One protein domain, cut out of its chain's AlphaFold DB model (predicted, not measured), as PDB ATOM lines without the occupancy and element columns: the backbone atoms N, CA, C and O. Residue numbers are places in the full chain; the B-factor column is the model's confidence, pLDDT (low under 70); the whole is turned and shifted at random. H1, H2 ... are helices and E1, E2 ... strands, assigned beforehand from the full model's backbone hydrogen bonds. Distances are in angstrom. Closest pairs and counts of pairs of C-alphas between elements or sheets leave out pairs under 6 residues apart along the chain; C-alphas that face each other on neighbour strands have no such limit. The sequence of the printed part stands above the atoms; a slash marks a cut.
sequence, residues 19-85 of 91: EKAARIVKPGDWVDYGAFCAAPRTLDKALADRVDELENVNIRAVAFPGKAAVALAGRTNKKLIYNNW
ATOM      1  N   GLU A  19     119.936 130.006 101.901       97.69
ATOM      2  CA  GLU A  19     118.901 128.972 101.807       97.69
ATOM      3  C   GLU A  19     117.516 129.602 101.649       97.69
ATOM      4  O   GLU A  19     116.711 129.165 100.825       97.69
ATOM      5  N   LYS A  20     117.234 130.668 102.411       97.81
ATOM      6  CA  LYS A  20     115.964 131.392 102.308       97.81
ATOM      7  C   LYS A  20     115.851 132.137 100.980       97.81
ATOM      8  O   LYS A  20     114.777 132.128 100.386       97.81
ATOM      9  N   ALA A  21     116.935 132.753 100.509       97.75
ATOM     10  CA  ALA A  21     116.966 133.408  99.204       97.75
ATOM     11  C   ALA A  21     116.768 132.400  98.059       97.75
ATOM     12  O   ALA A  21     115.956 132.637  97.168       97.75
ATOM     13  N   ALA A  22     117.448 131.249  98.117       97.12
ATOM     14  CA  ALA A  22     117.373 130.220  97.087       97.12
ATOM     15  C   ALA A  22     115.944 129.695  96.899       97.12
ATOM     16  O   ALA A  22     115.560 129.445  95.763       97.12
ATOM     17  N   ARG A  23     115.132 129.602  97.969       96.94
ATOM     18  CA  ARG A  23     113.713 129.171  97.926       96.94
ATOM     19  C   ARG A  23     112.814 129.979  96.987       96.94
ATOM     20  O   ARG A  23     111.731 129.508  96.657       96.94
ATOM     21  N   ILE A  24     113.237 131.170  96.565       97.12
ATOM     22  CA  ILE A  24     112.512 131.967  95.569       97.12
ATOM     23  C   ILE A  24     112.506 131.264  94.202       97.12
ATOM     24  O   ILE A  24     111.532 131.415  93.470       97.12
ATOM     25  N   VAL A  25     113.548 130.483  93.895       97.56
ATOM     26  CA  VAL A  25     113.666 129.709  92.651       97.56
ATOM     27  C   VAL A  25     112.685 128.539  92.664       97.56
ATOM     28  O   VAL A  25     112.671 127.738  93.613       97.56
ATOM     29  N   LYS A  26     111.905 128.442  91.589       96.88
ATOM     30  CA  LYS A  26     110.844 127.459  91.354       96.88
ATOM     31  C   LYS A  26     111.182 126.554  90.161       96.88
ATOM     32  O   LYS A  26     112.028 126.915  89.342       96.88
ATOM     33  N   PRO A  27     110.529 125.384  90.037       96.31
ATOM     34  CA  PRO A  27     110.668 124.537  88.854       96.31
ATOM     35  C   PRO A  27     110.384 125.307  87.555       96.31
ATOM     36  O   PRO A  27     109.418 126.065  87.485       96.31
ATOM     37  N   GLY A  28     111.220 125.104  86.535       95.88
ATOM     38  CA  GLY A  28     111.125 125.781  85.234       95.88
ATOM     39  C   GLY A  28     111.796 127.159  85.137       95.88
ATOM     40  O   GLY A  28     111.861 127.712  84.037       95.88
ATOM     41  N   ASP A  29     112.306 127.717  86.238       97.81
ATOM     42  CA  ASP A  29     112.930 129.043  86.228       97.81
ATOM     43  C   ASP A  29     114.260 129.080  85.461       97.81
ATOM     44  O   ASP A  29     115.002 128.096  85.363       97.81
ATOM     45  N   TRP A  30     114.593 130.281  84.986       97.62
ATOM     46  CA  TRP A  30     115.926 130.640  84.514       97.62
ATOM     47  C   TRP A  30     116.630 131.512  85.551       97.62
ATOM     48  O   TRP A  30     116.101 132.537  85.981       97.62
ATOM     49  N   VAL A  31     117.836 131.106  85.937       97.12
ATOM     50  CA  VAL A  31     118.662 131.774  86.941       97.12
ATOM     51  C   VAL A  31     119.951 132.256  86.294       97.12
ATOM     52  O   VAL A  31     120.710 131.471  85.728       97.12
ATOM     53  N   ASP A  32     120.213 133.551  86.424       96.81
ATOM     54  CA  ASP A  32     121.404 134.201  85.891       96.81
ATOM     55  C   ASP A  32     122.457 134.416  86.967       96.81
ATOM     56  O   ASP A  32     122.223 135.092  87.971       96.81
ATOM     57  N   TYR A  33     123.644 133.862  86.745       96.50
ATOM     58  CA  TYR A  33     124.790 134.100  87.610       96.50
ATOM     59  C   TYR A  33     125.631 135.272  87.113       96.50
ATOM     60  O   TYR A  33     125.845 135.460  85.915       96.50
ATOM     61  N   GLY A  34     126.179 136.025  88.069       94.44
ATOM     62  CA  GLY A  34     127.264 136.958  87.795       94.44
ATOM     63  C   GLY A  34     128.503 136.234  87.254       94.44
ATOM     64  O   GLY A  34     128.731 135.057  87.541       94.44
ATOM     65  N   ALA A  35     129.313 136.949  86.474       91.88
ATOM     66  CA  ALA A  35     130.505 136.401  85.835       91.88
ATOM     67  C   ALA A  35     131.766 136.560  86.704       91.88
ATOM     68  O   ALA A  35     131.876 137.504  87.493       91.88
ATOM     69  N   PHE A  36     132.749 135.671  86.519       90.50
ATOM     70  CA  PHE A  36     134.056 135.724  87.187       90.50
ATOM     71  C   PHE A  36     133.934 135.912  88.713       90.50
ATOM     72  O   PHE A  36     133.366 135.075  89.414       90.50
ATOM     73  N   CYS A  37     134.443 137.025  89.249       91.38
ATOM     74  CA  CYS A  37     134.446 137.320  90.682       91.38
ATOM     75  C   CYS A  37     133.050 137.619  91.250       91.38
ATOM     76  O   CYS A  37     132.869 137.561  92.463       91.38
ATOM     77  N   ALA A  38     132.066 137.913  90.394       94.50
ATOM     78  CA  ALA A  38     130.677 138.127  90.794       94.50
ATOM     79  C   ALA A  38     129.868 136.819  90.874       94.50
ATOM     80  O   ALA A  38     128.666 136.856  91.138       94.50
ATOM     81  N   ALA A  39     130.500 135.664  90.644       93.75
ATOM     82  CA  ALA A  39     129.836 134.376  90.748       93.75
ATOM     83  C   ALA A  39     129.283 134.148  92.170       93.75
ATOM     84  O   ALA A  39     130.036 134.217  93.152       93.75
ATOM     85  N   PRO A  40     127.985 133.830  92.314       95.88
ATOM     86  CA  PRO A  40     127.321 133.808  93.609       95.88
ATOM     87  C   PRO A  40     127.534 132.466  94.328       95.88
ATOM     88  O   PRO A  40     126.582 131.744  94.600       95.88
ATOM     89  N   ARG A  41     128.787 132.123  94.659       95.06
ATOM     90  CA  ARG A  41     129.188 130.803  95.199       95.06
ATOM     91  C   ARG A  41     128.353 130.326  96.397       95.06
ATOM     92  O   ARG A  41     128.042 129.144  96.495       95.06
ATOM     93  N   THR A  42     127.964 131.232  97.294       96.56
ATOM     94  CA  THR A  42     127.125 130.891  98.457       96.56
ATOM     95  C   THR A  42     125.693 130.529  98.049       96.56
ATOM     96  O   THR A  42     125.139 129.564  98.567       96.56
ATOM     97  N   LEU A  43     125.099 131.264  97.101       97.38
ATOM     98  CA  LEU A  43     123.765 130.945  96.575       97.38
ATOM     99  C   LEU A  43     123.797 129.705  95.681       97.38
ATOM    100  O   LEU A  43     122.857 128.925  95.704       97.38
ATOM    101  N   ASP A  44     124.886 129.503  94.941       96.88
ATOM    102  CA  ASP A  44     125.097 128.327  94.102       96.88
ATOM    103  C   ASP A  44     125.063 127.034  94.920       96.88
ATOM    104  O   ASP A  44     124.332 126.105  94.578       96.88
ATOM    105  N   LYS A  45     125.765 127.006  96.059       96.94
ATOM    106  CA  LYS A  45     125.675 125.887  97.000       96.94
ATOM    107  C   LYS A  45     124.250 125.696  97.530       96.94
ATOM    108  O   LYS A  45     123.726 124.591  97.458       96.94
ATOM    109  N   ALA A  46     123.610 126.768  97.999       97.50
ATOM    110  CA  ALA A  46     122.255 126.692  98.547       97.50
ATOM    111  C   ALA A  46     121.209 126.227  97.515       97.50
ATOM    112  O   ALA A  46     120.233 125.569  97.872       97.50
ATOM    113  N   LEU A  47     121.397 126.560  96.235       96.75
ATOM    114  CA  LEU A  47     120.544 126.082  95.149       96.75
ATOM    115  C   LEU A  47     120.826 124.610  94.816       96.75
ATOM    116  O   LEU A  47     119.888 123.855  94.573       96.75
ATOM    117  N   ALA A  48     122.096 124.193  94.845       95.62
ATOM    118  CA  ALA A  48     122.495 122.804  94.628       95.62
ATOM    119  C   ALA A  48     121.934 121.860  95.704       95.62
ATOM    120  O   ALA A  48     121.465 120.774  95.372       95.62
ATOM    121  N   ASP A  49     121.901 122.298  96.966       95.88
ATOM    122  CA  ASP A  49     121.327 121.527  98.079       95.88
ATOM    123  C   ASP A  49     119.810 121.287  97.912       95.88
ATOM    124  O   ASP A  49     119.255 120.358  98.493       95.88
ATOM    125  N   ARG A  50     119.136 122.086  97.071       94.62
ATOM    126  CA  ARG A  50     117.711 121.946  96.721       94.62
ATOM    127  C   ARG A  50     117.465 121.148  95.441       94.62
ATOM    128  O   ARG A  50     116.345 121.161  94.931       94.62
ATOM    129  N   VAL A  51     118.480 120.465  94.902       93.31
ATOM    130  CA  VAL A  51     118.376 119.729  93.629       93.31
ATOM    131  C   VAL A  51     117.171 118.798  93.596       93.31
ATOM    132  O   VAL A  51     116.529 118.695  92.559       93.31
ATOM    133  N   ASP A  52     116.818 118.163  94.717       91.81
ATOM    134  CA  ASP A  52     115.731 117.191  94.740       91.81
ATOM    135  C   ASP A  52     114.326 117.785  94.706       91.81
ATOM    136  O   ASP A  52     113.413 117.102  94.242       91.81
ATOM    137  N   GLU A  53     114.178 119.041  95.128       93.38
ATOM    138  CA  GLU A  53     112.916 119.791  95.155       93.38
ATOM    139  C   GLU A  53     112.589 120.467  93.815       93.38
ATOM    140  O   GLU A  53     111.484 120.979  93.629       93.38
ATOM    141  N   LEU A  54     113.566 120.547  92.910       93.44
ATOM    142  CA  LEU A  54     113.496 121.347  91.694       93.44
ATOM    143  C   LEU A  54     113.449 120.463  90.449       93.44
ATOM    144  O   LEU A  54     113.943 119.341  90.433       93.44
ATOM    145  N   GLU A  55     112.871 120.995  89.377       93.25
ATOM    146  CA  GLU A  55     112.830 120.332  88.078       93.25
ATOM    147  C   GLU A  55     112.950 121.372  86.965       93.25
ATOM    148  O   GLU A  55     112.347 122.445  87.038       93.25
ATOM    149  N   ASN A  56     113.742 121.056  85.936       94.00
ATOM    150  CA  ASN A  56     113.938 121.892  84.751       94.00
ATOM    151  C   ASN A  56     114.359 123.347  85.057       94.00
ATOM    152  O   ASN A  56     113.946 124.285  84.375       94.00
ATOM    153  N   VAL A  57     115.175 123.555  86.092       96.25
ATOM    154  CA  VAL A  57     115.732 124.884  86.387       96.25
ATOM    155  C   VAL A  57     116.996 125.083  85.563       96.25
ATOM    156  O   VAL A  57     117.928 124.283  85.644       96.25
ATOM    157  N   ASN A  58     117.038 126.157  84.780       96.12
ATOM    158  CA  ASN A  58     118.164 126.493  83.916       96.12
ATOM    159  C   ASN A  58     119.049 127.539  84.588       96.12
ATOM    160  O   ASN A  58     118.603 128.640  84.887       96.12
ATOM    161  N   ILE A  59     120.323 127.218  84.791       96.31
ATOM    162  CA  ILE A  59     121.319 128.138  85.335       96.31
ATOM    163  C   ILE A  59     122.200 128.604  84.186       96.31
ATOM    164  O   ILE A  59     122.906 127.793  83.588       96.31
ATOM    165  N   ARG A  60     122.186 129.903  83.886       96.06
ATOM    166  CA  ARG A  60     123.085 130.518  82.910       96.06
ATOM    167  C   ARG A  60     124.281 131.140  83.623       96.06
ATOM    168  O   ARG A  60     124.127 131.914  84.566       96.06
ATOM    169  N   ALA A  61     125.479 130.807  83.151       94.56
ATOM    170  CA  ALA A  61     126.730 131.315  83.700       94.56
ATOM    171  C   ALA A  61     127.742 131.661  82.599       94.56
ATOM    172  O   ALA A  61     127.665 131.167  81.473       94.56
ATOM    173  N   VAL A  62     128.712 132.506  82.951       93.00
ATOM    174  CA  VAL A  62     129.875 132.837  82.117       93.00
ATOM    175  C   VAL A  62     131.103 132.883  83.014       93.00
ATOM    176  O   VAL A  62     131.110 133.612  84.007       93.00
ATOM    177  N   ALA A  63     132.140 132.120  82.663       90.12
ATOM    178  CA  ALA A  63     133.424 132.118  83.368       90.12
ATOM    179  C   ALA A  63     133.273 131.942  84.894       90.12
ATOM    180  O   ALA A  63     133.845 132.691  85.691       90.12
ATOM    181  N   PHE A  64     132.457 130.966  85.304       90.69
ATOM    182  CA  PHE A  64     132.287 130.635  86.715       90.69
ATOM    183  C   PHE A  64     133.621 130.128  87.298       90.69
ATOM    184  O   PHE A  64     134.237 129.235  86.711       90.69
ATOM    185  N   PRO A  65     134.093 130.677  88.429       88.06
ATOM    186  CA  PRO A  65     135.362 130.288  89.019       88.06
ATOM    187  C   PRO A  65     135.228 128.944  89.742       88.06
ATOM    188  O   PRO A  65     134.536 128.839  90.758       88.06
ATOM    189  N   GLY A  66     135.946 127.930  89.261       87.62
ATOM    190  CA  GLY A  66     135.877 126.590  89.835       87.62
ATOM    191  C   GLY A  66     134.699 125.774  89.300       87.62
ATOM    192  O   GLY A  66     134.042 126.140  88.325       87.62
ATOM    193  N   LYS A  67     134.398 124.677  90.000       89.56
ATOM    194  CA  LYS A  67     133.261 123.801  89.694       89.56
ATOM    195  C   LYS A  67     131.998 124.329  90.371       89.56
ATOM    196  O   LYS A  67     131.958 124.406  91.599       89.56
ATOM    197  N   ALA A  68     130.973 124.658  89.588       92.50
ATOM    198  CA  ALA A  68     129.673 125.065  90.123       92.50
ATOM    199  C   ALA A  68     128.991 123.894  90.851       92.50
ATOM    200  O   ALA A  68     128.890 122.789  90.311       92.50
ATOM    201  N   ALA A  69     128.495 124.131  92.064       94.88
ATOM    202  CA  ALA A  69     127.828 123.124  92.880       94.88
ATOM    203  C   ALA A  69     126.568 122.591  92.185       94.88
ATOM    204  O   ALA A  69     126.355 121.380  92.156       94.88
ATOM    205  N   VAL A  70     125.791 123.464  91.530       94.19
ATOM    206  CA  VAL A  70     124.599 123.052  90.762       94.19
ATOM    207  C   VAL A  70     124.947 122.116  89.603       94.19
ATOM    208  O   VAL A  70     124.199 121.183  89.314       94.19
ATOM    209  N   ALA A  71     126.116 122.305  88.981       91.94
ATOM    210  CA  ALA A  71     126.598 121.448  87.901       91.94
ATOM    211  C   ALA A  71     127.048 120.068  88.405       91.94
ATOM    212  O   ALA A  71     127.026 119.096  87.651       91.94
ATOM    213  N   LEU A  72     127.469 119.971  89.670       91.44
ATOM    214  CA  LEU A  72     127.828 118.705  90.309       91.44
ATOM    215  C   LEU A  72     126.590 117.964  90.827       91.44
ATOM    216  O   LEU A  72     126.493 116.754  90.633       91.44
ATOM    217  N   ALA A  73     125.633 118.683  91.417       89.44
ATOM    218  CA  ALA A  73     124.398 118.117  91.957       89.44
ATOM    219  C   ALA A  73     123.442 117.612  90.860       89.44
ATOM    220  O   ALA A  73     122.827 116.560  91.004       89.44
ATOM    221  N   GLY A  74     123.343 118.320  89.728       69.88
ATOM    222  CA  GLY A  74     122.400 118.002  88.645       69.88
ATOM    223  C   GLY A  74     122.784 116.828  87.731       69.88
ATOM    224  O   GLY A  74     122.015 116.502  86.825       69.88
ATOM    225  N   ARG A  75     123.947 116.185  87.935       65.00
ATOM    226  CA  ARG A  75     124.531 115.219  86.976       65.00
ATOM    227  C   ARG A  75     123.658 114.002  86.674       65.00
ATOM    228  O   ARG A  75     123.764 113.456  85.582       65.00
ATOM    229  N   THR A  76     122.832 113.563  87.616       61.59
ATOM    230  CA  THR A  76     122.071 112.312  87.487       61.59
ATOM    231  C   THR A  76     120.663 112.511  86.937       61.59
ATOM    232  O   THR A  76     120.205 111.674  86.168       61.59
ATOM    233  N   ASN A  77     119.992 113.621  87.265       67.12
ATOM    234  CA  ASN A  77     118.535 113.716  87.095       67.12
ATOM    235  C   ASN A  77     118.045 114.918  86.265       67.12
ATOM    236  O   ASN A  77     116.842 115.147  86.214       67.12
ATOM    237  N   LYS A  78     118.934 115.707  85.630       74.31
ATOM    238  CA  LYS A  78     118.594 116.915  84.828       74.31
ATOM    239  C   LYS A  78     117.671 117.936  85.531       74.31
ATOM    240  O   LYS A  78     117.102 118.809  84.884       74.31
ATOM    241  N   LYS A  79     117.543 117.853  86.858       90.00
ATOM    242  CA  LYS A  79     116.724 118.746  87.688       90.00
ATOM    243  C   LYS A  79     117.251 120.184  87.665       90.00
ATOM    244  O   LYS A  79     116.479 121.134  87.560       90.00
ATOM    245  N   LEU A  80     118.579 120.311  87.691       93.62
ATOM    246  CA  LEU A  80     119.318 121.551  87.489       93.62
ATOM    247  C   LEU A  80     120.144 121.425  86.206       93.62
ATOM    248  O   LEU A  80     120.946 120.499  86.067       93.62
ATOM    249  N   ILE A  81     119.945 122.352  85.274       94.06
ATOM    250  CA  ILE A  81     120.596 122.372  83.965       94.06
ATOM    251  C   ILE A  81     121.590 123.526  83.960       94.06
ATOM    252  O   ILE A  81     121.209 124.695  83.955       94.06
ATOM    253  N   TYR A  82     122.877 123.196  83.986       93.06
ATOM    254  CA  TYR A  82     123.940 124.192  84.016       93.06
ATOM    255  C   TYR A  82     124.417 124.538  82.601       93.06
ATOM    256  O   TYR A  82     125.096 123.747  81.947       93.06
ATOM    257  N   ASN A  83     124.073 125.742  82.150       92.50
ATOM    258  CA  ASN A  83     124.403 126.304  80.846       92.50
ATOM    259  C   ASN A  83     125.505 127.360  81.005       92.50
ATOM    260  O   ASN A  83     125.229 128.548  81.186       92.50
ATOM    261  N   ASN A  84     126.767 126.941  80.941       87.75
ATOM    262  CA  ASN A  84     127.887 127.880  80.942       87.75
ATOM    263  C   ASN A  84     128.326 128.185  79.506       87.75
ATOM    264  O   ASN A  84     128.542 127.275  78.709       87.75
ATOM    265  N   TRP A  85     128.447 129.466  79.166       89.50
ATOM    266  CA  TRP A  85     128.857 129.905  77.827       89.50
ATOM    267  C   TRP A  85     130.371 130.081  77.677       89.50
ATOM    268  O   TRP A  85     130.849 130.369  76.584       89.50
TER     269      TRP A  85
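AT A GLANCE: This is residues 19 to 85 of the 91 residues of the protein "Putative Acetyl-CoA hydrolase/transferase" of Desulfobacterium autotrophicum (strain ATCC 43914 / DSM 3382 / HRM2) (UniProt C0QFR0). A small wall of three parallel strands has one face partly covered by H3, which packs over E3; H2 packs on H3, and H1 packs on H2 away from the sheet, making a row of three short helices. The printed part has 67 residues with three named helices and three named strands, in the order H1 E1 H2 E2 H3 E3, and under half of the residues are in these elements. The sheet's order is E1 E2 E3, and the class is mixed, helices and strands. The whole is compact, with a radius of gyration of the C-alphas of 10.6 A and spans of 28 by 24 by 17 A.

HOW THE PARTS SIT: H1, residues 19 to 22, touches H2, residues 41 to 48; their closest C-alphas, of Glu 19 and Ala 46, are 5.2 A apart. E1, residues 30 to 32, is parallel to E2, residues 57 to 61, at 23 degrees; N 31 and O 58 are within hydrogen-bond range at 2.8 A. H2 touches H3, residues 69 to 73, closest at the C-alphas of Ala 48 and Val 70, 4.4 A. E3, residues 80 to 84, is parallel to E2 at 21 degrees, with N 59 and O 81 at 2.8 A. Two strand-helix-strand units, parallel neighbour strands with a helix between them in the chain, are E1, H2, E2 and E2, H3, E3, both with right-handed crossovers. H3 is on the sheet, over E3, at a height over the sheet of 7.9 A. H1 and H2 are not on it. Every O i to N i+4 pair is within hydrogen-bond range in H2 and H3; H1 is too short for one.

IN THESE COORDINATES: H1 begins at C-alpha 19 (118.901, 128.972, 101.807). H2 is 10.4 A long, E2 13.0 A and E3 12.5 A, ending at C-alpha 84 (127.887, 127.880, 80.942).

THE WHOLE: The C-alphas farthest apart, of Cys 37 and Asn 77, are 28.7 A apart. The printed part has no cut, and its five links are short. The model's pLDDT is under 70 at residues 74 to 77.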